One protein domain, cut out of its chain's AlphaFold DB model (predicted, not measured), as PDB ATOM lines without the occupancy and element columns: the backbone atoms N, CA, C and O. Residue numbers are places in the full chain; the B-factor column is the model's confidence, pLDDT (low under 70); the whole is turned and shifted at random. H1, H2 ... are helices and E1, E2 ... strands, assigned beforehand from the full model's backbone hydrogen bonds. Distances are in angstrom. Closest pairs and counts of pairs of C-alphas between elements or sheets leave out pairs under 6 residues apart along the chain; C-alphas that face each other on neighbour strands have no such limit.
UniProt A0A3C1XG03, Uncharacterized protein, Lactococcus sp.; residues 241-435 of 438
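This is residues 241 to 435 of the 438 residues of an uncharacterized protein of Lactococcus sp. (UniProt A0A3C1XG03). Two strongly twisted four-stranded sheets, E1 E2 E3 E9 and E7 E6 E5 E8, lie toward the two ends of the longest axis, joined where E8 runs on into E9. H1 crosses over the second sheet, H5 packs on it too, and H2 packs beside E9 of the first. The printed part has 195 residues with six named helices and nine named strands, in the order E1 E2 E3 H1 H2 H3 H4 E4 H5 H6 E5 E6 E7 E8 E9; under half of the residues are in these elements, and the class is mixed. The first sheet is antiparallel and the second mixed; the whole is compact, with a radius of gyration of the C-alphas of 15.7 A and spans of 45 by 33 by 33 A.

E1, residues 253 to 256, E2, 259 to 268, and E3, 271 to 276, form a meander, each strand the antiparallel neighbour of the one before; N 254 and O 261 are 2.9 A apart, N 262 and O 275 2.7 A. E9, residues 430 to 434, is antiparallel to E3, with N 274 and O 431 at 2.9 A. E5, residues 392 to 398, E6, 403 to 408, and E7, 411 to 417, form another meander, with N 395 and O 405 at 2.8 A and N 406 and O 413 at 2.9 A. E8, residues 425 to 427, is parallel to E5, with N 394 and O 426 at 2.8 A. H1, residues 285 to 296, is on this second sheet at a height of 10.0 A, only just over E5 with 3 C-alphas, and across the strands at 65 degrees to E5 on the local plane. H2, residues 301 to 306, is on the first sheet; its closest C-alphas to E9 are Ile 306 and His 434, 5.3 A. H3, residues 321 to 324, and H6, 382 to 385, only graze the second sheet. H4, residues 342 to 349, touches H5, 366 to 372, about perpendicular at 76 degrees, closest at C-alphas 348 and 367, 5.0 A. H5 is on the second sheet, 10.4 A high. E4, residues 354 to 359, pairs with no named strand. The O i to N i+4 pairs are all within hydrogen-bond range in H5, but 6 of 8 in H1, 1 of 2 in H2 and 2 of 4 in H4.

E1 begins at C-alpha 253 (39.290, 58.257, 14.629). E2 is 23.6 A long and H1 17.2 A. E9 ends at C-alpha 434 (27.929, 54.364, 27.397).

The farthest C-alphas, Glu 242 and Asp 401, are 45.9 A apart. The printed part has no cut; the links H2 to H3 and H3 to H4 are long. No printed residue is under 70 in pLDDT.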
ATOM      1  N   SER A 241      37.932  55.866  30.133       94.25
ATOM      2  CA  SER A 241      37.642  57.013  31.009       94.25
ATOM      3  C   SER A 241      38.303  58.326  30.580       94.25
ATOM      4  O   SER A 241      37.911  59.389  31.048       94.25
ATOM      5  N   GLU A 242      39.309  58.273  29.709       93.44
ATOM      6  CA  GLU A 242      39.994  59.467  29.201       93.44
ATOM      7  C   GLU A 242      39.230  60.122  28.043       93.44
ATOM      8  O   GLU A 242      39.526  61.255  27.667       93.44
ATOM      9  N   PHE A 243      38.220  59.438  27.497       93.19
ATOM     10  CA  PHE A 243      37.407  59.945  26.403       93.19
ATOM     11  C   PHE A 243      36.117  60.603  26.898       93.19
ATOM     12  O   PHE A 243      35.317  60.025  27.638       93.19
ATOM     13  N   ASN A 244      35.868  61.811  26.403       92.50
ATOM     14  CA  ASN A 244      34.571  62.462  26.431       92.50
ATOM     15  C   ASN A 244      33.880  62.268  25.074       92.50
ATOM     16  O   ASN A 244      34.058  63.058  24.145       92.50
ATOM     17  N   PHE A 245      33.080  61.210  24.956       92.94
ATOM     18  CA  PHE A 245      32.381  60.865  23.718       92.94
ATOM     19  C   PHE A 245      31.300  61.886  23.354       92.94
ATOM     20  O   PHE A 245      31.005  62.070  22.178       92.94
ATOM     21  N   SER A 246      30.760  62.614  24.337       89.88
ATOM     22  CA  SER A 246      29.749  63.653  24.094       89.88
ATOM     23  C   SER A 246      30.269  64.866  23.319       89.88
ATOM     24  O   SER A 246      29.477  65.597  22.728       89.88
ATOM     25  N   THR A 247      31.589  65.079  23.297       87.19
ATOM     26  CA  THR A 247      32.218  66.149  22.508       87.19
ATOM     27  C   THR A 247      32.796  65.651  21.190       87.19
ATOM     28  O   THR A 247      33.211  66.471  20.378       87.19
ATOM     29  N   MET A 248      32.819  64.333  20.955       87.44
ATOM     30  CA  MET A 248      33.331  63.775  19.708       87.44
ATOM     31  C   MET A 248      32.362  64.032  18.564       87.44
ATOM     32  O   MET A 248      31.164  63.738  18.658       87.44
ATOM     33  N   ARG A 249      32.889  64.519  17.443       82.44
ATOM     34  CA  ARG A 249      32.108  64.618  16.216       82.44
ATOM     35  C   ARG A 249      32.117  63.308  15.425       82.44
ATOM     36  O   ARG A 249      33.096  62.555  15.455       82.44
ATOM     37  N   PRO A 250      31.030  63.024  14.685       88.88
ATOM     38  CA  PRO A 250      30.978  61.915  13.742       88.88
ATOM     39  C   PRO A 250      32.198  61.854  12.815       88.88
ATOM     40  O   PRO A 250      32.620  62.858  12.254       88.88
ATOM     41  N   GLY A 251      32.757  60.659  12.638       85.75
ATOM     42  CA  GLY A 251      33.885  60.398  11.747       85.75
ATOM     43  C   GLY A 251      35.255  60.430  12.428       85.75
ATOM     44  O   GLY A 251      36.201  59.887  11.857       85.75
ATOM     45  N   ARG A 252      35.367  60.965  13.649       85.38
ATOM     46  CA  ARG A 252      36.620  61.030  14.414       85.38
ATOM     47  C   ARG A 252      37.232  59.644  14.652       85.38
ATOM     48  O   ARG A 252      36.568  58.757  15.184       85.38
ATOM     49  N   ILE A 253      38.507  59.461  14.295       87.88
ATOM     50  CA  ILE A 253      39.290  58.257  14.629       87.88
ATOM     51  C   ILE A 253      39.883  58.401  16.035       87.88
ATOM     52  O   ILE A 253      40.364  59.469  16.384       87.88
ATOM     53  N   PHE A 254      39.897  57.346  16.845       90.69
ATOM     54  CA  PHE A 254      40.552  57.344  18.158       90.69
ATOM     55  C   PHE A 254      41.034  55.941  18.534       90.69
ATOM     56  O   PHE A 254      40.526  54.958  17.996       90.69
ATOM     57  N   THR A 255      42.007  55.830  19.442       93.56
ATOM     58  CA  THR A 255      42.505  54.528  19.918       93.56
ATOM     59  C   THR A 255      42.170  54.347  21.392       93.56
ATOM     60  O   THR A 255      42.678  55.060  22.250       93.56
ATOM     61  N   MET A 256      41.317  53.370  21.688       96.31
ATOM     62  CA  MET A 256      40.855  53.070  23.040       96.31
ATOM     63  C   MET A 256      41.230  51.635  23.395       96.31
ATOM     64  O   MET A 256      40.831  50.700  22.700       96.31
ATOM     65  N   ALA A 257      41.991  51.470  24.478       95.81
ATOM     66  CA  ALA A 257      42.443  50.173  24.984       95.81
ATOM     67  C   ALA A 257      43.064  49.265  23.896       95.81
ATOM     68  O   ALA A 257      42.705  48.097  23.752       95.81
ATOM     69  N   GLY A 258      43.986  49.816  23.099       93.56
ATOM     70  CA  GLY A 258      44.729  49.079  22.071       93.56
ATOM     71  C   GLY A 258      43.984  48.821  20.757       93.56
ATOM     72  O   GLY A 258      44.593  48.318  19.816       93.56
ATOM     73  N   GLU A 259      42.707  49.194  20.649       96.06
ATOM     74  CA  GLU A 259      41.931  49.093  19.410       96.06
ATOM     75  C   GLU A 259      41.611  50.480  18.857       96.06
ATOM     76  O   GLU A 259      41.263  51.408  19.591       96.06
ATOM     77  N   GLN A 260      41.717  50.622  17.536       94.81
ATOM     78  CA  GLN A 260      41.380  51.864  16.856       94.81
ATOM     79  C   GLN A 260      39.930  51.833  16.379       94.81
ATOM     80  O   GLN A 260      39.492  50.899  15.699       94.81
ATOM     81  N   TYR A 261      39.202  52.896  16.686       96.44
ATOM     82  CA  TYR A 261      37.793  53.083  16.391       96.44
ATOM     83  C   TYR A 261      37.566  54.355  15.585       96.44
ATOM     84  O   TYR A 261      38.415  55.242  15.516       96.44
ATOM     85  N   ARG A 262      36.381  54.436  14.995       94.00
ATOM     86  CA  ARG A 262      35.776  55.631  14.434       94.00
ATOM     87  C   ARG A 262      34.483  55.908  15.186       94.00
ATOM     88  O   ARG A 262      33.634  55.022  15.305       94.00
ATOM     89  N   TYR A 263      34.333  57.130  15.676       95.12
ATOM     90  CA  TYR A 263      33.102  57.600  16.289       95.12
ATOM     91  C   TYR A 263      32.025  57.778  15.217       95.12
ATOM     92  O   TYR A 263      32.291  58.364  14.166       95.12
ATOM     93  N   LEU A 264      30.825  57.244  15.444       96.44
ATOM     94  CA  LEU A 264      29.736  57.311  14.472       96.44
ATOM     95  C   LEU A 264      28.722  58.385  14.839       96.44
ATOM     96  O   LEU A 264      28.447  59.248  14.011       96.44
ATOM     97  N   GLU A 265      28.175  58.345  16.050       95.50
ATOM     98  CA  GLU A 265      27.182  59.323  16.496       95.50
ATOM     99  C   GLU A 265      26.905  59.254  18.000       95.50
ATOM    100  O   GLU A 265      27.178  58.248  18.661       95.50
ATOM    101  N   ASP A 266      26.257  60.307  18.495       95.12
ATOM    102  CA  ASP A 266      25.571  60.324  19.785       95.12
ATOM    103  C   ASP A 266      24.183  59.673  19.636       95.12
ATOM    104  O   ASP A 266      23.351  60.123  18.844       95.12
ATOM    105  N   MET A 267      23.936  58.602  20.392       94.81
ATOM    106  CA  MET A 267      22.660  57.874  20.428       94.81
ATOM    107  C   MET A 267      21.706  58.418  21.506       94.81
ATOM    108  O   MET A 267      20.597  57.900  21.680       94.81
ATOM    109  N   GLY A 268      22.111  59.473  22.217       93.31
ATOM    110  CA  GLY A 268      21.397  60.084  23.327       93.31
ATOM    111  C   GLY A 268      21.577  59.320  24.638       93.31
ATOM    112  O   GLY A 268      22.023  58.178  24.679       93.31
ATOM    113  N   ASN A 269      21.194  59.953  25.751       93.56
ATOM    114  CA  ASN A 269      21.308  59.389  27.107       93.56
ATOM    115  C   ASN A 269      22.732  58.938  27.485       93.56
ATOM    116  O   ASN A 269      22.879  58.032  28.301       93.56
ATOM    117  N   GLY A 270      23.765  59.552  26.899       94.62
ATOM    118  CA  GLY A 270      25.161  59.162  27.101       94.62
ATOM    119  C   GLY A 270      25.553  57.862  26.398       94.62
ATOM    120  O   GLY A 270      26.628  57.342  26.672       94.62
ATOM    121  N   ASP A 271      24.697  57.308  25.536       98.00
ATOM    122  CA  ASP A 271      25.041  56.185  24.672       98.00
ATOM    123  C   ASP A 271      25.620  56.718  23.347       98.00
ATOM    124  O   ASP A 271      25.105  57.667  22.763       98.00
ATOM    125  N   HIS A 272      26.678  56.090  22.846       98.06
ATOM    126  CA  HIS A 272      27.428  56.516  21.668       98.06
ATOM    127  C   HIS A 272      27.710  55.323  20.763       98.06
ATOM    128  O   HIS A 272      28.108  54.258  21.240       98.06
ATOM    129  N   MET A 273      27.525  55.479  19.453       98.62
ATOM    130  CA  MET A 273      27.856  54.429  18.492       98.62
ATOM    131  C   MET A 273      29.273  54.629  17.958       98.62
ATOM    132  O   MET A 273      29.640  55.721  17.525       98.62
ATOM    133  N   ILE A 274      30.058  53.555  17.948       98.56
ATOM    134  CA  ILE A 274      31.422  53.526  17.419       98.56
ATOM    135  C   ILE A 274      31.610  52.293  16.534       98.56
ATOM    136  O   ILE A 274      30.928  51.279  16.697       98.56
ATOM    137  N   ILE A 275      32.551  52.355  15.600       98.56
ATOM    138  CA  ILE A 275      32.918  51.230  14.739       98.56
ATOM    139  C   ILE A 275      34.422  51.030  14.757       98.56
ATOM    140  O   ILE A 275      35.175  51.998  14.770       98.56
ATOM    141  N   ARG A 276      34.891  49.785  14.749       97.62
ATOM    142  CA  ARG A 276      36.316  49.491  14.592       97.62
ATOM    143  C   ARG A 276      36.823  50.131  13.299       97.62
ATOM    144  O   ARG A 276      36.162  50.028  12.263       97.62
ATOM    145  N   ASN A 277      37.978  50.796  13.331       93.38
ATOM    146  CA  ASN A 277      38.464  51.517  12.155       93.38
ATOM    147  C   ASN A 277      38.806  50.556  11.000       93.38
ATOM    148  O   ASN A 277      38.519  50.861   9.846       93.38
ATOM    149  N   ASP A 278      39.305  49.360  11.312       92.50
ATOM    150  CA  ASP A 278      39.620  48.298  10.352       92.50
ATOM    151  C   ASP A 278      38.592  47.140  10.389       92.50
ATOM    152  O   ASP A 278      37.936  46.889  11.405       92.50
ATOM    153  N   ALA A 279      38.477  46.387   9.295       94.12
ATOM    154  CA  ALA A 279      37.627  45.203   9.184       94.12
ATOM    155  C   ALA A 279      38.334  43.925   9.679       94.12
ATOM    156  O   ALA A 279      39.543  43.741   9.525       94.12
ATOM    157  N   LEU A 280      37.563  42.987  10.233       95.69
ATOM    158  CA  LEU A 280      37.996  41.608  10.455       95.69
ATOM    159  C   LEU A 280      37.992  40.873   9.111       95.69
ATOM    160  O   LEU A 280      36.947  40.700   8.483       95.69
ATOM    161  N   ARG A 281      39.177  40.458   8.668       94.12
ATOM    162  CA  ARG A 281      39.427  39.852   7.350       94.12
ATOM    163  C   ARG A 281      39.172  38.350   7.350       94.12
ATOM    164  O   ARG A 281      39.231  37.714   8.399       94.12
ATOM    165  N   ASN A 282      38.992  37.771   6.162       93.50
ATOM    166  CA  ASN A 282      38.740  36.334   5.980       93.50
ATOM    167  C   ASN A 282      37.497  35.842   6.748       93.50
ATOM    168  O   ASN A 282      37.441  34.702   7.211       93.50
ATOM    169  N   VAL A 283      36.494  36.712   6.895       93.31
ATOM    170  CA  VAL A 283      35.213  36.382   7.526       93.31
ATOM    171  C   VAL A 283      34.132  36.349   6.455       93.31
ATOM    172  O   VAL A 283      33.891  37.342   5.775       93.31
ATOM    173  N   HIS A 284      33.493  35.192   6.306       90.12
ATOM    174  CA  HIS A 284      32.319  35.011   5.453       90.12
ATOM    175  C   HIS A 284      31.043  35.477   6.161       90.12
ATOM    176  O   HIS A 284      30.972  35.441   7.392       90.12
ATOM    177  N   PHE A 285      30.004  35.814   5.391       92.56
ATOM    178  CA  PHE A 285      28.742  36.352   5.909       92.56
ATOM    179  C   PHE A 285      28.100  35.444   6.970       92.56
ATOM    180  O   PHE A 285      27.702  35.897   8.039       92.56
ATOM    181  N   SER A 286      28.074  34.129   6.727       90.56
ATOM    182  CA  SER A 286      27.502  33.154   7.668       90.56
ATOM    183  C   SER A 286      28.262  33.046   8.996       90.56
ATOM    184  O   SER A 286      27.714  32.539   9.970       90.56
ATOM    185  N   ASN A 287      29.517  33.502   9.041       93.62
ATOM    186  CA  ASN A 287      30.391  33.414  10.211       93.62
ATOM    187  C   ASN A 287      30.557  34.764  10.925       93.62
ATOM    188  O   ASN A 287      31.311  34.835  11.898       93.62
ATOM    189  N   GLN A 288      29.874  35.823  10.473       93.75
ATOM    190  CA  GLN A 288      30.012  37.165  11.046       93.75
ATOM    191  C   GLN A 288      29.738  37.178  12.546       93.75
ATOM    192  O   GLN A 288      30.556  37.681  13.305       93.75
ATOM    193  N   GLU A 289      28.641  36.565  12.983       94.00
ATOM    194  CA  GLU A 289      28.251  36.541  14.397       94.00
ATOM    195  C   GLU A 289      29.308  35.868  15.285       94.00
ATOM    196  O   GLU A 289      29.590  36.340  16.384       94.00
ATOM    197  N   VAL A 290      29.950  34.805  14.787       96.69
ATOM    198  CA  VAL A 290      31.034  34.113  15.500       96.69
ATOM    199  C   VAL A 290      32.278  34.996  15.581       96.69
ATOM    200  O   VAL A 290      32.876  35.114  16.647       96.69
ATOM    201  N   ALA A 291      32.657  35.643  14.476       97.62
ATOM    202  CA  ALA A 291      33.808  36.541  14.443       97.62
ATOM    203  C   ALA A 291      33.604  37.773  15.340       97.62
ATOM    204  O   ALA A 291      34.505  38.141  16.090       97.62
ATOM    205  N   LEU A 292      32.407  38.367  15.312       98.38
ATOM    206  CA  LEU A 292      32.020  39.494  16.161       98.38
ATOM    207  C   LEU A 292      32.048  39.114  17.643       98.38
ATOM    208  O   LEU A 292      32.600  39.860  18.447       98.38
ATOM    209  N   ALA A 293      31.504  37.947  18.005       98.19
ATOM    210  CA  ALA A 293      31.537  37.453  19.379       98.19
ATOM    211  C   ALA A 293      32.969  37.165  19.855       98.19
ATOM    212  O   ALA A 293      33.327  37.526  20.975       98.19
ATOM    213  N   SER A 294      33.799  36.557  19.000       98.38
ATOM    214  CA  SER A 294      35.203  36.281  19.317       98.38
ATOM    215  C   SER A 294      36.021  37.557  19.484       98.38
ATOM    216  O   SER A 294      36.853  37.614  20.382       98.38
ATOM    217  N   TRP A 295      35.813  38.563  18.629       98.50
ATOM    218  CA  TRP A 295      36.492  39.851  18.749       98.50
ATOM    219  C   TRP A 295      36.039  40.595  20.007       98.50
ATOM    220  O   TRP A 295      36.880  41.021  20.787       98.50
ATOM    221  N   TYR A 296      34.726  40.661  20.259       98.62
ATOM    222  CA  TYR A 296      34.173  41.286  21.462       98.62
ATOM    223  C   TYR A 296      34.725  40.660  22.749       98.62
ATOM    224  O   TYR A 296      35.149  41.382  23.642       98.62
ATOM    225  N   GLY A 297      34.777  39.325  22.826       98.31
ATOM    226  CA  GLY A 297      35.323  38.617  23.989       98.31
ATOM    227  C   GLY A 297      36.840  38.753  24.168       98.31
ATOM    228  O   GLY A 297      37.357  38.343  25.203       98.31
ATOM    229  N   GLY A 298      37.549  39.295  23.173       98.00
ATOM    230  CA  GLY A 298      38.972  39.624  23.252       98.00
ATOM    231  C   GLY A 298      39.259  41.090  23.588       98.00
ATOM    232  O   GLY A 298      40.428  41.442  23.719       98.00
ATOM    233  N   LEU A 299      38.231  41.941  23.704       98.38
ATOM    234  CA  LEU A 299      38.399  43.338  24.110       98.38
ATOM    235  C   LEU A 299      38.803  43.437  25.579       98.38
ATOM    236  O   LEU A 299      38.453  42.576  26.382       98.38
ATOM    237  N   ASP A 300      39.476  44.530  25.933       97.81
ATOM    238  CA  ASP A 300      39.760  44.861  27.327       97.81
ATOM    239  C   ASP A 300      38.464  44.928  28.159       97.81
ATOM    240  O   ASP A 300      37.438  45.450  27.703       97.81
ATOM    241  N   ASP A 301      38.514  44.405  29.386       97.44
ATOM    242  CA  ASP A 301      37.357  44.317  30.283       97.44
ATOM    243  C   ASP A 301      36.721  45.692  30.549       97.44
ATOM    244  O   ASP A 301      35.501  45.793  30.695       97.44
ATOM    245  N   THR A 302      37.515  46.768  30.559       96.88
ATOM    246  CA  THR A 302      37.009  48.139  30.737       96.88
ATOM    247  C   THR A 302      36.190  48.618  29.540       96.88
ATOM    248  O   THR A 302      35.225  49.360  29.723       96.88
ATOM    249  N   VAL A 303      36.504  48.151  28.325       97.94
ATOM    250  CA  VAL A 303      35.680  48.408  27.136       97.94
ATOM    251  C   VAL A 303      34.407  47.571  27.193       97.94
ATOM    252  O   VAL A 303      33.319  48.107  26.996       97.94
ATOM    253  N   GLN A 304      34.508  46.276  27.511       97.94
ATOM    254  CA  GLN A 304      33.329  45.409  27.626       97.94
ATOM    255  C   GLN A 304      32.328  45.943  28.667       97.94
ATOM    256  O   GLN A 304      31.119  45.921  28.435       97.94
ATOM    257  N   ALA A 305      32.825  46.495  29.779       97.25
ATOM    258  CA  ALA A 305      32.006  47.046  30.857       97.25
ATOM    259  C   ALA A 305      31.107  48.215  30.420       97.25
ATOM    260  O   ALA A 305      30.013  48.374  30.966       97.25
ATOM    261  N   ILE A 306      31.536  49.013  29.438       97.75
ATOM    262  CA  ILE A 306      30.782  50.182  28.961       97.75
ATOM    263  C   ILE A 306      29.922  49.886  27.730       97.75
ATOM    264  O   ILE A 306      29.097  50.715  27.350       97.75
ATOM    265  N   VAL A 307      30.074  48.717  27.103       98.38
ATOM    266  CA  VAL A 307      29.263  48.328  25.941       98.38
ATOM    267  C   VAL A 307      27.806  48.139  26.348       98.38
ATOM    268  O   VAL A 307      27.478  47.707  27.449       98.38
ATOM    269  N   ARG A 308      26.890  48.480  25.449       98.00
ATOM    270  CA  ARG A 308      25.454  48.442  25.689       98.00
ATOM    271  C   ARG A 308      24.814  47.245  25.007       98.00
ATOM    272  O   ARG A 308      25.245  46.845  23.924       98.00
ATOM    273  N   PRO A 309      23.774  46.655  25.619       97.56
ATOM    274  CA  PRO A 309      22.924  45.716  24.914       97.56
ATOM    275  C   PRO A 309      22.302  46.361  23.680       97.56
ATOM    276  O   PRO A 309      21.867  47.516  23.733       97.56
ATOM    277  N   VAL A 310      22.233  45.604  22.586       95.94
ATOM    278  CA  VAL A 310      21.590  46.044  21.342       95.94
ATOM    279  C   VAL A 310      20.455  45.113  20.938       95.94
ATOM    280  O   VAL A 310      20.530  43.890  21.100       95.94
ATOM    281  N   VAL A 311      19.398  45.697  20.371       91.94
ATOM    282  CA  VAL A 311      18.301  44.930  19.776       91.94
ATOM    283  C   VAL A 311      18.727  44.459  18.394       91.94
ATOM    284  O   VAL A 311      19.073  45.271  17.541       91.94
ATOM    285  N   MET A 312      18.655  43.149  18.166       89.44
ATOM    286  CA  MET A 312      18.873  42.541  16.855       89.44
ATOM    287  C   MET A 312      17.582  41.858  16.401       89.44
ATOM    288  O   MET A 312      16.950  41.170  17.210       89.44
ATOM    289  N   PRO A 313      17.160  42.023  15.137       86.94
ATOM    290  CA  PRO A 313      15.981  41.332  14.641       86.94
ATOM    291  C   PRO A 313      16.248  39.823  14.565       86.94
ATOM    292  O   PRO A 313      17.314  39.393  14.133       86.94
ATOM    293  N   ASN A 314      15.255  39.008  14.931       85.75
ATOM    294  CA  ASN A 314      15.353  37.546  14.794       85.75
ATOM    295  C   ASN A 314      15.540  37.120  13.329       85.75
ATOM    296  O   ASN A 314      16.236  36.151  13.052       85.75
ATOM    297  N   ASN A 315      14.912  37.857  12.407       90.12
ATOM    298  CA  ASN A 315      15.074  37.704  10.967       90.12
ATOM    299  C   ASN A 315      15.484  39.057  10.390       90.12
ATOM    300  O   ASN A 315      14.687  39.997  10.404       90.12
ATOM    301  N   VAL A 316      16.717  39.154   9.895       94.00
ATOM    302  CA  VAL A 316      17.210  40.375   9.253       94.00
ATOM    303  C   VAL A 316      16.487  40.549   7.907       94.00
ATOM    304  O   VAL A 316      16.481  39.611   7.105       94.00
ATOM    305  N   PRO A 317      15.852  41.704   7.643       95.88
ATOM    306  CA  PRO A 317      15.173  41.949   6.375       95.88
ATOM    307  C   PRO A 317      16.173  42.009   5.216       95.88
ATOM    308  O   PRO A 317      17.308  42.448   5.387       95.88
ATOM    309  N   SER A 318      15.740  41.596   4.025       95.75
ATOM    310  CA  SER A 318      16.553  41.625   2.808       95.75
ATOM    311  C   SER A 318      15.971  42.575   1.763       95.75
ATOM    312  O   SER A 318      14.768  42.832   1.731       95.75
ATOM    313  N   ILE A 319      16.837  43.085   0.888       96.12
ATOM    314  CA  ILE A 319      16.454  43.803  -0.333       96.12
ATOM    315  C   ILE A 319      17.492  43.524  -1.420       96.12
ATOM    316  O   ILE A 319      18.683  43.433  -1.117       96.12
ATOM    317  N   SER A 320      17.061  43.344  -2.671       95.50
ATOM    318  CA  SER A 320      17.981  43.125  -3.794       95.50
ATOM    319  C   SER A 320      18.653  44.431  -4.235       95.50
ATOM    320  O   SER A 320      18.121  45.520  -4.018       95.50
ATOM    321  N   GLU A 321      19.811  44.349  -4.900       93.62
ATOM    322  CA  GLU A 321      20.441  45.544  -5.490       93.62
ATOM    323  C   GLU A 321      19.548  46.194  -6.558       93.62
ATOM    324  O   GLU A 321      19.515  47.419  -6.680       93.62
ATOM    325  N   LEU A 322      18.797  45.381  -7.308       93.44
ATOM    326  CA  LEU A 322      17.875  45.872  -8.328       93.44
ATOM    327  C   LEU A 322      16.737  46.687  -7.701       93.44
ATOM    328  O   LEU A 322      16.401  47.751  -8.214       93.44
ATOM    329  N   ASP A 323      16.202  46.229  -6.569       95.19
ATOM    330  CA  ASP A 323      15.147  46.933  -5.837       95.19
ATOM    331  C   ASP A 323      15.678  48.136  -5.050       95.19
ATOM    332  O   ASP A 323      14.920  49.062  -4.774       95.19
ATOM    333  N   ALA A 324      16.967  48.155  -4.698       94.94
ATOM    334  CA  ALA A 324      17.602  49.308  -4.061       94.94
ATOM    335  C   ALA A 324      17.880  50.463  -5.049       94.94
ATOM    336  O   ALA A 324      17.949  51.623  -4.647       94.94
ATOM    337  N   SER A 325      18.013  50.154  -6.340       92.62
ATOM    338  CA  SER A 325      18.162  51.118  -7.437       92.62
ATOM    339  C   SER A 325      16.865  51.926  -7.672       92.62
ATOM    340  O   SER A 325      15.760  51.412  -7.438       92.62
ATOM    341  N   PRO A 326      16.921  53.184  -8.163       94.94
ATOM    342  CA  PRO A 326      18.095  53.952  -8.602       94.94
ATOM    343  C   PRO A 326      18.897  54.598  -7.466       94.94
ATOM    344  O   PRO A 326      18.415  54.735  -6.345       94.94
ATOM    345  N   TRP A 327      20.118  55.031  -7.788       93.50
ATOM    346  CA  TRP A 327      21.063  55.662  -6.863       93.50
ATOM    347  C   TRP A 327      21.016  57.192  -6.947       93.50
ATOM    348  O   TRP A 327      20.704  57.760  -7.994       93.50
ATOM    349  N   THR A 328      21.325  57.867  -5.843       90.31
ATOM    350  CA  THR A 328      21.532  59.320  -5.796       90.31
ATOM    351  C   THR A 328      22.738  59.742  -6.637       90.31
ATOM    352  O   THR A 328      23.656  58.950  -6.824       90.31
ATOM    353  N   ALA A 329      22.804  61.016  -7.028       79.44
ATOM    354  CA  ALA A 329      23.907  61.577  -7.818       79.44
ATOM    355  C   ALA A 329      25.266  61.689  -7.084       79.44
ATOM    356  O   ALA A 329      26.227  62.165  -7.673       79.44
ATOM    357  N   GLY A 330      25.372  61.257  -5.822       74.38
ATOM    358  CA  GLY A 330      26.595  61.360  -5.010       74.38
ATOM    359  C   GLY A 330      27.715  60.368  -5.352       74.38
ATOM    360  O   GLY A 330      28.559  60.126  -4.502       74.38
ATOM    361  N   GLY A 331      27.701  59.764  -6.544       78.12
ATOM    362  CA  GLY A 331      28.669  58.750  -6.967       78.12
ATOM    363  C   GLY A 331      28.068  57.359  -7.187       78.12
ATOM    364  O   GLY A 331      26.864  57.122  -7.024       78.12
ATOM    365  N   VAL A 332      28.920  56.419  -7.601       86.19
ATOM    366  CA  VAL A 332      28.525  55.048  -7.955       86.19
ATOM    367  C   VAL A 332      27.950  54.335  -6.735       86.19
ATOM    368  O   VAL A 332      28.663  54.011  -5.797       86.19
ATOM    369  N   ARG A 333      26.648  54.027  -6.764       91.00
ATOM    370  CA  ARG A 333      25.945  53.340  -5.664       91.00
ATOM    371  C   ARG A 333      26.122  54.028  -4.301       91.00
ATOM    372  O   ARG A 333      26.290  53.362  -3.277       91.00
ATOM    373  N   TRP A 334      26.079  55.364  -4.287       93.06
ATOM    374  CA  TRP A 334      26.246  56.141  -3.057       93.06
ATOM    375  C   TRP A 334      25.152  55.851  -2.023       93.06
ATOM    376  O   TRP A 334      25.445  55.319  -0.947       93.06
ATOM    377  N   LEU A 335      23.898  56.182  -2.361       95.88
ATOM    378  CA  LEU A 335      22.687  55.956  -1.567       95.88
ATOM    379  C   LEU A 335      21.482  55.690  -2.485       95.88
ATOM    380  O   LEU A 335      21.467  56.184  -3.614       95.88
ATOM    381  N   PRO A 336      20.451  54.947  -2.041       96.44
ATOM    382  CA  PRO A 336      19.203  54.814  -2.790       96.44
ATOM    383  C   PRO A 336      18.491  56.162  -2.963       96.44
ATOM    384  O   PRO A 336      18.191  56.844  -1.985       96.44
ATOM    385  N   LEU A 337      18.156  56.533  -4.200       94.00
ATOM    386  CA  LEU A 337      17.495  57.806  -4.521       94.00
ATOM    387  C   LEU A 337      16.096  57.913  -3.900       94.00
ATOM    388  O   LEU A 337      15.649  58.992  -3.526       94.00
ATOM    389  N   GLN A 338      15.397  56.786  -3.793       94.31
ATOM    390  CA  GLN A 338      14.009  56.709  -3.333       94.31
ATOM    391  C   GLN A 338      13.919  56.046  -1.960       94.31
ATOM    392  O   GLN A 338      13.031  55.236  -1.714       94.31
ATOM    393  N   TRP A 339      14.841  56.385  -1.054       96.00
ATOM    394  CA  TRP A 339      14.932  55.750   0.263       96.00
ATOM    395  C   TRP A 339      13.629  55.779   1.072       96.00
ATOM    396  O   TRP A 339      13.453  54.911   1.916       96.00
ATOM    397  N   ASN A 340      12.713  56.723   0.811       96.06
ATOM    398  CA  ASN A 340      11.409  56.844   1.482       96.06
ATOM    399  C   ASN A 340      10.294  55.949   0.902       96.06
ATOM    400  O   ASN A 340       9.209  55.900   1.473       96.06
ATOM    401  N   ASP A 341      10.539  55.227  -0.191       96.94
ATOM    402  CA  ASP A 341       9.568  54.300  -0.786       96.94
ATOM    403  C   ASP A 341       9.246  53.133   0.175       96.94
ATOM    404  O   ASP A 341      10.086  52.729   0.989       96.94
ATOM    405  N   ASN A 342       8.030  52.590   0.084       97.06
ATOM    406  CA  ASN A 342       7.535  51.482   0.903       97.06
ATOM    407  C   ASN A 342       8.341  50.195   0.683       97.06
ATOM    408  O   ASN A 342       8.462  49.375   1.591       97.06
ATOM    409  N   ARG A 343       8.958  50.013  -0.495       96.06
ATOM    410  CA  ARG A 343       9.855  48.865  -0.747       96.06
ATOM    411  C   ARG A 343      11.037  48.793   0.228       96.06
ATOM    412  O   ARG A 343      11.588  47.716   0.438       96.06
ATOM    413  N   PHE A 344      11.395  49.915   0.855       97.69
ATOM    414  CA  PHE A 344      12.437  49.969   1.876       97.69
ATOM    415  C   PHE A 344      11.910  49.821   3.306       97.69
ATOM    416  O   PHE A 344      12.736  49.755   4.203       97.69
ATOM    417  N   ASP A 345      10.599  49.750   3.567       96.69
ATOM    418  CA  ASP A 345      10.035  49.789   4.931       96.69
ATOM    419  C   ASP A 345      10.703  48.798   5.890       96.69
ATOM    420  O   ASP A 345      11.135  49.174   6.981       96.69
ATOM    421  N   ALA A 346      10.841  47.541   5.458       96.12
ATOM    422  CA  ALA A 346      11.440  46.489   6.271       96.12
ATOM    423  C   ALA A 346      12.924  46.762   6.554       96.12
ATOM    424  O   ALA A 346      13.334  46.775   7.711       96.12
ATOM    425  N   VAL A 347      13.725  47.030   5.514       96.69
ATOM    426  CA  VAL A 347      15.167  47.287   5.674       96.69
ATOM    427  C   VAL A 347      15.446  48.597   6.400       96.69
ATOM    428  O   VAL A 347      16.348  48.644   7.221       96.69
ATOM    429  N   ARG A 348      14.641  49.639   6.177       97.00
ATOM    430  CA  ARG A 348      14.712  50.944   6.851       97.00
ATOM    431  C   ARG A 348      14.391  50.846   8.339       97.00
ATOM    432  O   ARG A 348      14.916  51.647   9.113       97.00
ATOM    433  N   GLY A 349      13.541  49.891   8.718       95.75
ATOM    434  CA  GLY A 349      13.206  49.575  10.104       95.75
ATOM    435  C   GLY A 349      14.285  48.788  10.857       95.75
ATOM    436  O   GLY A 349      14.301  48.840  12.084       95.75
ATOM    437  N   ASP A 350      15.208  48.110  10.164       96.81
ATOM    438  CA  ASP A 350      16.349  47.407  10.776       96.81
ATOM    439  C   ASP A 350      17.457  48.391  11.174       96.81
ATOM    440  O   ASP A 350      18.545  48.387  10.614       96.81
ATOM    441  N   ARG A 351      17.179  49.270  12.138       94.88
ATOM    442  CA  ARG A 351      18.177  50.169  12.736       94.88
ATOM    443  C   ARG A 351      18.724  49.573  14.018       94.88
ATOM    444  O   ARG A 351      17.953  49.064  14.832       94.88
ATOM    445  N   THR A 352      20.031  49.693  14.239       95.88
ATOM    446  CA  THR A 352      20.586  49.306  15.539       95.88
ATOM    447  C   THR A 352      20.239  50.348  16.588       95.88
ATOM    448  O   THR A 352      20.513  51.533  16.422       95.88
ATOM    449  N   VAL A 353      19.663  49.889  17.695       95.12
ATOM    450  CA  VAL A 353      19.321  50.717  18.853       95.12
ATOM    451  C   VAL A 353      19.727  50.012  20.141       95.12
ATOM    452  O   VAL A 353      19.800  48.779  20.193       95.12
ATOM    453  N   VAL A 354      19.961  50.800  21.191       96.44
ATOM    454  CA  VAL A 354      20.166  50.275  22.545       96.44
ATOM    455  C   VAL A 354      18.905  49.553  23.007       96.44
ATOM    456  O   VAL A 354      17.794  50.072  22.899       96.44
ATOM    457  N   GLY A 355      19.078  48.345  23.533       91.81
ATOM    458  CA  GLY A 355      18.005  47.530  24.091       91.81
ATOM    459  C   GLY A 355      18.354  46.043  24.110       91.81
ATOM    460  O   GLY A 355      19.428  45.630  23.695       91.81
ATOM    461  N   GLY A 356      17.446  45.211  24.615       87.50
ATOM    462  CA  GLY A 356      17.744  43.798  24.864       87.50
ATOM    463  C   GLY A 356      18.556  43.588  26.148       87.50
ATOM    464  O   GLY A 356      18.563  44.440  27.033       87.50
ATOM    465  N   THR A 357      19.196  42.423  26.275       89.25
ATOM    466  CA  THR A 357      19.836  41.977  27.533       89.25
ATOM    467  C   THR A 357      21.313  41.621  27.401       89.25
ATOM    468  O   THR A 357      21.959  41.356  28.408       89.25
ATOM    469  N   THR A 358      21.849  41.582  26.180       93.12
ATOM    470  CA  THR A 358      23.194  41.062  25.906       93.12
ATOM    471  C   THR A 358      24.072  42.153  25.316       93.12
ATOM    472  O   THR A 358      23.814  42.602  24.199       93.12
ATOM    473  N   GLN A 359      25.112  42.555  26.050       97.12
ATOM    474  CA  GLN A 359      26.195  43.393  25.528       97.12
ATOM    475  C   GLN A 359      26.942  42.622  24.439       97.12
ATOM    476  O   GLN A 359      27.283  41.453  24.633       97.12
ATOM    477  N   ARG A 360      27.137  43.241  23.271       97.25
ATOM    478  CA  ARG A 360      27.743  42.567  22.121       97.25
ATOM    479  C   ARG A 360      28.229  43.543  21.060       97.25
ATOM    480  O   ARG A 360      27.675  44.630  20.908       97.25
ATOM    481  N   ALA A 361      29.179  43.083  20.252       98.25
ATOM    482  CA  ALA A 361      29.451  43.666  18.945       98.25
ATOM    483  C   ALA A 361      28.382  43.276  17.913       98.25
ATOM    484  O   ALA A 361      27.736  42.229  18.029       98.25
ATOM    485  N   PHE A 362      28.225  44.116  16.892       97.94
ATOM    486  CA  PHE A 362      27.316  43.903  15.763       97.94
ATOM    487  C   PHE A 362      27.937  44.407  14.454       97.94
ATOM    488  O   PHE A 362      28.867  45.209  14.465       97.94
ATOM    489  N   ALA A 363      27.409  43.953  13.318       97.69
ATOM    490  CA  ALA A 363      27.657  44.579  12.021       97.69
ATOM    491  C   ALA A 363      26.551  45.601  11.718       97.69
ATOM    492  O   ALA A 363      25.373  45.350  12.007       97.69
ATOM    493  N   LEU A 364      26.908  46.747  11.130       98.19
ATOM    494  CA  LEU A 364      25.932  47.761  10.710       98.19
ATOM    495  C   LEU A 364      24.943  47.181   9.688       98.19
ATOM    496  O   LEU A 364      25.302  46.332   8.871       98.19
ATOM    497  N   SER A 365      23.692  47.634   9.728       97.81
ATOM    498  CA  SER A 365      22.710  47.347   8.675       97.81
ATOM    499  C   SER A 365      22.865  48.293   7.491       97.81
ATOM    500  O   SER A 365      23.510  49.341   7.562       97.81
ATOM    501  N   PHE A 366      22.160  47.963   6.413       97.81
ATOM    502  CA  PHE A 366      21.895  48.876   5.313       97.81
ATOM    503  C   PHE A 366      21.270  50.197   5.794       97.81
ATOM    504  O   PHE A 366      21.686  51.267   5.353       97.81
ATOM    505  N   ALA A 367      20.313  50.156   6.728       98.00
ATOM    506  CA  ALA A 367      19.674  51.366   7.246       98.00
ATOM    507  C   ALA A 367      20.608  52.226   8.099       98.00
ATOM    508  O   ALA A 367      20.530  53.453   8.017       98.00
ATOM    509  N   ASP A 368      21.487  51.607   8.890       98.25
ATOM    510  CA  ASP A 368      22.499  52.321   9.669       98.25
ATOM    511  C   ASP A 368      23.446  53.062   8.723       98.25
ATOM    512  O   ASP A 368      23.626  54.267   8.863       98.25
ATOM    513  N   VAL A 369      23.966  52.392   7.689       97.94
ATOM    514  CA  VAL A 369      24.860  53.036   6.714       97.94
ATOM    515  C   VAL A 369      24.178  54.186   5.980       97.94
ATOM    516  O   VAL A 369      24.764  55.265   5.888       97.94
ATOM    517  N   VAL A 370      22.950  53.998   5.482       97.38
ATOM    518  CA  VAL A 370      22.211  55.074   4.795       97.38
ATOM    519  C   VAL A 370      22.025  56.280   5.714       97.38
ATOM    520  O   VAL A 370      22.226  57.415   5.293       97.38
ATOM    521  N   ARG A 371      21.677  56.042   6.980       96.38
ATOM    522  CA  ARG A 371      21.444  57.091   7.978       96.38
ATOM    523  C   ARG A 371      22.721  57.832   8.375       96.38
ATOM    524  O   ARG A 371      22.669  59.039   8.582       96.38
ATOM    525  N   LEU A 372      23.839  57.122   8.478       97.31
ATOM    526  CA  LEU A 372      25.143  57.678   8.843       97.31
ATOM    527  C   LEU A 372      25.843  58.377   7.662       97.31
ATOM    528  O   LEU A 372      26.810  59.112   7.846       97.31
ATOM    529  N   SER A 373      25.350  58.191   6.439       94.62
ATOM    530  CA  SER A 373      25.939  58.780   5.235       94.62
ATOM    531  C   SER A 373      25.341  60.142   4.906       94.62
ATOM    532  O   SER A 373      24.641  60.318   3.909       94.62
ATOM    533  N   THR A 374      25.593  61.109   5.781       89.94
ATOM    534  CA  THR A 374      25.194  62.509   5.586       89.94
ATOM    535  C   THR A 374      26.430  63.395   5.533       89.94
ATOM    536  O   THR A 374      27.492  62.985   5.992       89.94
ATOM    537  N   ALA A 375      26.293  64.615   5.010       82.12
ATOM    538  CA  ALA A 375      27.412  65.555   4.905       82.12
ATOM    539  C   ALA A 375      28.087  65.847   6.262       82.12
ATOM    540  O   ALA A 375      29.300  65.962   6.318       82.12
ATOM    541  N   ALA A 376      27.312  65.890   7.352       80.19
ATOM    542  CA  ALA A 376      27.822  66.078   8.714       80.19
ATOM    543  C   ALA A 376      27.951  64.759   9.510       80.19
ATOM    544  O   ALA A 376      28.215  64.777  10.712       80.19
ATOM    545  N   GLY A 377      27.671  63.619   8.875       87.94
ATOM    546  CA  GLY A 377      27.721  62.296   9.496       87.94
ATOM    547  C   GLY A 377      29.122  61.691   9.442       87.94
ATOM    548  O   GLY A 377      30.042  62.302   8.906       87.94
ATOM    549  N   PRO A 378      29.308  60.464   9.950       89.75
ATOM    550  CA  PRO A 378      30.625  59.831   9.946       89.75
ATOM    551  C   PRO A 378      31.052  59.304   8.568       89.75
ATOM    552  O   PRO A 378      32.220  58.964   8.395       89.75
ATOM    553  N   PHE A 379      30.128  59.216   7.601       91.81
ATOM    554  CA  PHE A 379      30.390  58.759   6.231       91.81
ATOM    555  C   PHE A 379      29.971  59.817   5.190       91.81
ATOM    556  O   PHE A 379      29.039  59.572   4.419       91.81
ATOM    557  N   PRO A 380      30.615  60.998   5.154       85.00
ATOM    558  CA  PRO A 380      30.244  62.067   4.224       85.00
ATOM    559  C   PRO A 380      30.669  61.781   2.778       85.00
ATOM    560  O   PRO A 380      30.049  62.295   1.847       85.00
ATOM    561  N   THR A 381      31.687  60.935   2.581       84.06
ATOM    562  CA  THR A 381      32.217  60.535   1.268       84.06
ATOM    563  C   THR A 381      32.352  59.016   1.154       84.06
ATOM    564  O   THR A 381      32.248  58.285   2.147       84.06
ATOM    565  N   HIS A 382      32.607  58.530  -0.065       84.56
ATOM    566  CA  HIS A 382      32.942  57.129  -0.323       84.56
ATOM    567  C   HIS A 382      34.122  56.668   0.544       84.56
ATOM    568  O   HIS A 382      33.991  55.690   1.281       84.56
ATOM    569  N   ARG A 383      35.225  57.422   0.544       80.31
ATOM    570  CA  ARG A 383      36.439  57.090   1.300       80.31
ATOM    571  C   ARG A 383      36.177  56.961   2.797       80.31
ATOM    572  O   ARG A 383      36.596  55.986   3.417       80.31
ATOM    573  N   ALA A 384      35.431  57.900   3.379       83.88
ATOM    574  CA  ALA A 384      35.129  57.883   4.810       83.88
ATOM    575  C   ALA A 384      34.342  56.630   5.247       83.88
ATOM    576  O   ALA A 384      34.429  56.210   6.404       83.88
ATOM    577  N   ARG A 385      33.595  56.006   4.324       90.31
ATOM    578  CA  ARG A 385      32.810  54.790   4.576       90.31
ATOM    579  C   ARG A 385      33.655  53.513   4.591       90.31
ATOM    580  O   ARG A 385      33.216  52.481   5.110       90.31
ATOM    581  N   GLU A 386      34.861  53.547   4.050       89.12
ATOM    582  CA  GLU A 386      35.739  52.382   4.002       89.12
ATOM    583  C   GLU A 386      36.306  52.017   5.376       89.12
ATOM    584  O   GLU A 386      36.292  52.800   6.335       89.12
ATOM    585  N   ALA A 387      36.784  50.779   5.484       90.00
ATOM    586  CA  ALA A 387      37.684  50.408   6.564       90.00
ATOM    587  C   ALA A 387      39.106  50.929   6.271       90.00
ATOM    588  O   ALA A 387      39.398  51.382   5.162       90.00
ATOM    589  N   ALA A 388      39.986  50.877   7.274       84.06
ATOM    590  CA  ALA A 388      41.410  51.171   7.095       84.06
ATOM    591  C   ALA A 388      42.004  50.407   5.889       84.06
ATOM    592  O   ALA A 388      41.555  49.303   5.576       84.06
ATOM    593  N   ASP A 389      42.989  51.008   5.214       78.69
ATOM    594  CA  ASP A 389      43.618  50.500   3.979       78.69
ATOM    595  C   ASP A 389      42.633  50.215   2.824       78.69
ATOM    596  O   ASP A 389      42.771  49.218   2.113       78.69
ATOM    597  N   ALA A 390      41.588  51.041   2.683       79.31
ATOM    598  CA  ALA A 390      40.551  50.922   1.644       79.31
ATOM    599  C   ALA A 390      39.868  49.537   1.586       79.31
ATOM    600  O   ALA A 390      39.433  49.050   0.540       79.31
ATOM    601  N   ARG A 391      39.779  48.855   2.734       86.00
ATOM    602  CA  ARG A 391      39.250  47.488   2.804       86.00
ATOM    603  C   ARG A 391      37.729  47.458   2.708       86.00
ATOM    604  O   ARG A 391      37.022  48.290   3.292       86.00
ATOM    605  N   TRP A 392      37.225  46.422   2.037       91.62
ATOM    606  CA  TRP A 392      35.792  46.163   1.953       91.62
ATOM    607  C   TRP A 392      35.271  45.517   3.244       91.62
ATOM    608  O   TRP A 392      35.991  44.820   3.966       91.62
ATOM    609  N   TRP A 393      33.992  45.726   3.546       94.94
ATOM    610  CA  TRP A 393      33.343  45.120   4.709       94.94
ATOM    611  C   TRP A 393      31.851  44.879   4.477       94.94
ATOM    612  O   TRP A 393      31.182  45.640   3.789       94.94
ATOM    613  N   GLN A 394      31.322  43.794   5.031       94.62
ATOM    614  CA  GLN A 394      29.924  43.399   4.895       94.62
ATOM    615  C   GLN A 394      29.043  44.022   5.977       94.62
ATOM    616  O   GLN A 394      29.452  44.201   7.127       94.62
ATOM    617  N   LEU A 395      27.804  44.300   5.583       96.56
ATOM    618  CA  LEU A 395      26.706  44.676   6.464       96.56
ATOM    619  C   LEU A 395      26.035  43.407   6.995       96.56
ATOM    620  O   LEU A 395      26.185  42.334   6.407       96.56
ATOM    621  N   ARG A 396      25.218  43.527   8.047       95.88
ATOM    622  CA  ARG A 396      24.354  42.410   8.477       95.88
ATOM    623  C   ARG A 396      23.190  42.147   7.521       95.88
ATOM    624  O   ARG A 396      22.578  41.087   7.582       95.88
ATOM    625  N   THR A 397      22.842  43.120   6.676       96.81
ATOM    626  CA  THR A 397      21.673  43.054   5.791       96.81
ATOM    627  C   THR A 397      21.952  42.126   4.601       96.81
ATOM    628  O   THR A 397      22.814  42.440   3.773       96.81
ATOM    629  N   PRO A 398      21.232  41.000   4.467       95.44
ATOM    630  CA  PRO A 398      21.374  40.118   3.318       95.44
ATOM    631  C   PRO A 398      20.683  40.693   2.075       95.44
ATOM    632  O   PRO A 398      19.827  41.579   2.147       95.44
ATOM    633  N   THR A 399      20.999  40.124   0.921       94.50
ATOM    634  CA  THR A 399      20.200  40.259  -0.300       94.50
ATOM    635  C   THR A 399      19.588  38.890  -0.630       94.50
ATOM    636  O   THR A 399      19.990  37.873  -0.052       94.50
ATOM    637  N   PRO A 400      18.624  38.808  -1.560       89.00
ATOM    638  CA  PRO A 400      18.204  37.525  -2.120       89.00
ATOM    639  C   PRO A 400      19.374  36.726  -2.731       89.00
ATOM    640  O   PRO A 400      20.465  37.256  -2.956       89.00
ATOM    641  N   ASP A 401      19.126  35.440  -2.989       86.44
ATOM    642  CA  ASP A 401      19.990  34.543  -3.777       86.44
ATOM    643  C   ASP A 401      21.409  34.294  -3.225       86.44
ATOM    644  O   ASP A 401      22.344  34.021  -3.972       86.44
ATOM    645  N   GLY A 402      21.583  34.332  -1.898       88.25
ATOM    646  CA  GLY A 402      22.852  33.956  -1.253       88.25
ATOM    647  C   GLY A 402      23.938  35.031  -1.330       88.25
ATOM    648  O   GLY A 402      25.131  34.726  -1.217       88.25
ATOM    649  N   HIS A 403      23.530  36.287  -1.498       92.75
ATOM    650  CA  HIS A 403      24.403  37.453  -1.458       92.75
ATOM    651  C   HIS A 403      24.107  38.332  -0.228       92.75
ATOM    652  O   HIS A 403      23.101  38.169   0.462       92.75
ATOM    653  N   ALA A 404      25.008  39.257   0.079       93.38
ATOM    654  CA  ALA A 404      24.874  40.204   1.173       93.38
ATOM    655  C   ALA A 404      25.273  41.611   0.736       93.38
ATOM    656  O   ALA A 404      26.057  41.793  -0.205       93.38
ATOM    657  N   TRP A 405      24.749  42.603   1.456       96.75
ATOM    658  CA  TRP A 405      25.208  43.974   1.310       96.75
ATOM    659  C   TRP A 405      26.587  44.158   1.939       96.75
ATOM    660  O   TRP A 405      26.902  43.592   2.985       96.75
ATOM    661  N   GLY A 406      27.399  44.999   1.317       95.25
ATOM    662  CA  GLY A 406      28.686  45.427   1.840       95.25
ATOM    663  C   GLY A 406      29.106  46.768   1.264       95.25
ATOM    664  O   GLY A 406      28.463  47.300   0.357       95.25
ATOM    665  N   ILE A 407      30.194  47.290   1.811       95.25
ATOM    666  CA  ILE A 407      30.910  48.461   1.330       95.25
ATOM    667  C   ILE A 407      32.185  47.995   0.646       95.25
ATOM    668  O   ILE A 407      32.961  47.253   1.243       95.25
ATOM    669  N   SER A 408      32.389  48.439  -0.587       90.06
ATOM    670  CA  SER A 408      33.619  48.261  -1.363       90.06
ATOM    671  C   SER A 408      33.859  49.552  -2.125       90.06
ATOM    672  O   SER A 408      32.911  50.041  -2.737       90.06
ATOM    673  N   GLU A 409      35.068  50.119  -2.069       85.38
ATOM    674  CA  GLU A 409      35.359  51.426  -2.692       85.38
ATOM    675  C   GLU A 409      34.373  52.518  -2.206       85.38
ATOM    676  O   GLU A 409      33.813  53.313  -2.962       85.38
ATOM    677  N   GLY A 410      33.990  52.447  -0.925       87.31
ATOM    678  CA  GLY A 410      32.953  53.291  -0.315       87.31
ATOM    679  C   GLY A 410      31.507  53.079  -0.799       87.31
ATOM    680  O   GLY A 410      30.564  53.629  -0.221       87.31
ATOM    681  N   ALA A 411      31.291  52.284  -1.845       93.88
ATOM    682  CA  ALA A 411      30.001  52.097  -2.499       93.88
ATOM    683  C   ALA A 411      29.171  50.976  -1.854       93.88
ATOM    684  O   ALA A 411      29.714  49.965  -1.407       93.88
ATOM    685  N   LEU A 412      27.840  51.121  -1.847       95.44
ATOM    686  CA  LEU A 412      26.926  50.060  -1.409       95.44
ATOM    687  C   LEU A 412      26.814  48.979  -2.491       95.44
ATOM    688  O   LEU A 412      26.267  49.223  -3.564       95.44
ATOM    689  N   PHE A 413      27.269  47.764  -2.197       92.25
ATOM    690  CA  PHE A 413      27.237  46.628  -3.121       92.25
ATOM    691  C   PHE A 413      26.382  45.480  -2.585       92.25
ATOM    692  O   PHE A 413      26.680  44.922  -1.534       92.25
ATOM    693  N   GLY A 414      25.357  45.082  -3.347       91.44
ATOM    694  CA  GLY A 414      24.420  44.003  -3.003       91.44
ATOM    695  C   GLY A 414      24.714  42.686  -3.726       91.44
ATOM    696  O   GLY A 414      23.800  41.931  -4.042       91.44
ATOM    697  N   ARG A 415      25.984  42.439  -4.066       85.19
ATOM    698  CA  ARG A 415      26.435  41.261  -4.834       85.19
ATOM    699  C   ARG A 415      27.542  40.475  -4.143       85.19
ATOM    700  O   ARG A 415      28.056  39.518  -4.721       85.19
ATOM    701  N   SER A 416      27.920  40.850  -2.920       82.25
ATOM    702  CA  SER A 416      28.931  40.104  -2.167       82.25
ATOM    703  C   SER A 416      28.389  38.705  -1.904       82.25
ATOM    704  O   SER A 416      27.339  38.563  -1.282       82.25
ATOM    705  N   THR A 417      29.030  37.663  -2.429       85.81
ATOM    706  CA  THR A 417      28.607  36.289  -2.139       85.81
ATOM    707  C   THR A 417      28.720  36.049  -0.637       85.81
ATOM    708  O   THR A 417      29.726  36.396  -0.020       85.81
ATOM    709  N   MET A 418      27.710  35.430  -0.022       87.12
ATOM    710  CA  MET A 418      27.750  35.146   1.420       87.12
ATOM    711  C   MET A 418      28.922  34.224   1.797       87.12
ATOM    712  O   MET A 418      29.441  34.283   2.910       87.12
ATOM    713  N   THR A 419      29.370  33.404   0.845       83.62
ATOM    714  CA  THR A 419      30.556  32.542   0.928       83.62
ATOM    715  C   THR A 419      31.833  33.223   0.437       83.62
ATOM    716  O   THR A 419      32.857  32.564   0.300       83.62
ATOM    717  N   GLY A 420      31.819  34.528   0.164       75.75
ATOM    718  CA  GLY A 420      33.004  35.311  -0.177       75.75
ATOM    719  C   GLY A 420      33.740  35.758   1.083       75.75
ATOM    720  O   GLY A 420      33.128  36.280   2.009       75.75
ATOM    721  N   SER A 421      35.040  35.483   1.163       81.88
ATOM    722  CA  SER A 421      35.961  36.089   2.127       81.88
ATOM    723  C   SER A 421      37.357  36.064   1.527       81.88
ATOM    724  O   SER A 421      37.679  35.199   0.710       81.88
ATOM    725  N   ASN A 422      38.162  37.058   1.875       85.81
ATOM    726  CA  ASN A 422      39.541  37.149   1.429       85.81
ATOM    727  C   ASN A 422      40.337  38.040   2.390       85.81
ATOM    728  O   ASN A 422      39.810  38.588   3.360       85.81
ATOM    729  N   SER A 423      41.620  38.205   2.091       86.50
ATOM    730  CA  SER A 423      42.538  39.034   2.869       86.50
ATOM    731  C   SER A 423      42.239  40.536   2.812       86.50
ATOM    732  O   SER A 423      42.858  41.283   3.560       86.50
ATOM    733  N   HIS A 424      41.320  40.984   1.954       84.00
ATOM    734  CA  HIS A 424      40.995  42.397   1.746       84.00
ATOM    735  C   HIS A 424      39.662  42.811   2.388       84.00
ATOM    736  O   HIS A 424      39.284  43.974   2.284       84.00
ATOM    737  N   GLY A 425      38.956  41.895   3.071       86.62
ATOM    738  CA  GLY A 425      37.746  42.256   3.805       86.62
ATOM    739  C   GLY A 425      36.999  41.108   4.482       86.62
ATOM    740  O   GLY A 425      37.416  39.944   4.467       86.62
ATOM    741  N   GLY A 426      35.901  41.470   5.139       93.69
ATOM    742  CA  GLY A 426      35.057  40.563   5.917       93.69
ATOM    743  C   GLY A 426      33.980  41.337   6.670       93.69
ATOM    744  O   GLY A 426      33.123  41.940   6.034       93.69
ATOM    745  N   VAL A 427      34.022  41.364   8.003       95.56
ATOM    746  CA  VAL A 427      33.039  42.080   8.842       95.56
ATOM    747  C   VAL A 427      33.692  43.224   9.605       95.56
ATOM    748  O   VAL A 427      34.813  43.079  10.082       95.56
ATOM    749  N   ARG A 428      33.003  44.358   9.753       97.06
ATOM    750  CA  ARG A 428      33.502  45.505  10.523       97.06
ATOM    751  C   ARG A 428      32.715  45.634  11.834       97.06
ATOM    752  O   ARG A 428      31.536  45.984  11.780       97.06
ATOM    753  N   PRO A 429      33.322  45.311  12.991       98.50
ATOM    754  CA  PRO A 429      32.627  45.347  14.272       98.50
ATOM    755  C   PRO A 429      32.226  46.763  14.675       98.50
ATOM    756  O   PRO A 429      33.052  47.671  14.637       98.50
ATOM    757  N   ALA A 430      30.986  46.928  15.116       98.75
ATOM    758  CA  ALA A 430      30.471  48.130  15.751       98.75
ATOM    759  C   ALA A 430      30.005  47.836  17.180       98.75
ATOM    760  O   ALA A 430      29.652  46.701  17.520       98.75
ATOM    761  N   LEU A 431      30.019  48.877  18.007       98.69
ATOM    762  CA  LEU A 431      29.590  48.871  19.399       98.69
ATOM    763  C   LEU A 431      28.681  50.077  19.640       98.69
ATOM    764  O   LEU A 431      28.861  51.134  19.036       98.69
ATOM    765  N   ILE A 432      27.733  49.927  20.563       98.56
ATOM    766  CA  ILE A 432      27.182  51.076  21.276       98.56
ATOM    767  C   ILE A 432      27.797  51.034  22.667       98.56
ATOM    768  O   ILE A 432      27.744  49.993  23.318       98.56
ATOM    769  N   ILE A 433      28.406  52.129  23.097       98.38
ATOM    770  CA  ILE A 433      29.041  52.282  24.405       98.38
ATOM    771  C   ILE A 433      28.325  53.364  25.201       98.38
ATOM    772  O   ILE A 433      27.730  54.260  24.618       98.38
ATOM    773  N   HIS A 434      28.380  53.291  26.522       97.75
ATOM    774  CA  HIS A 434      27.929  54.364  27.397       97.75
ATOM    775  C   HIS A 434      29.121  55.187  27.864       97.75
ATOM    776  O   HIS A 434      30.176  54.616  28.145       97.75
ATOM    777  N   GLN A 435      28.948  56.502  27.978       94.81
ATOM    778  CA  GLN A 435      29.953  57.398  28.537       94.81
ATOM    779  C   GLN A 435      30.443  56.828  29.882       94.81
ATOM    780  O   GLN A 435      29.635  56.654  30.801       94.81
TER     781      GLN A 435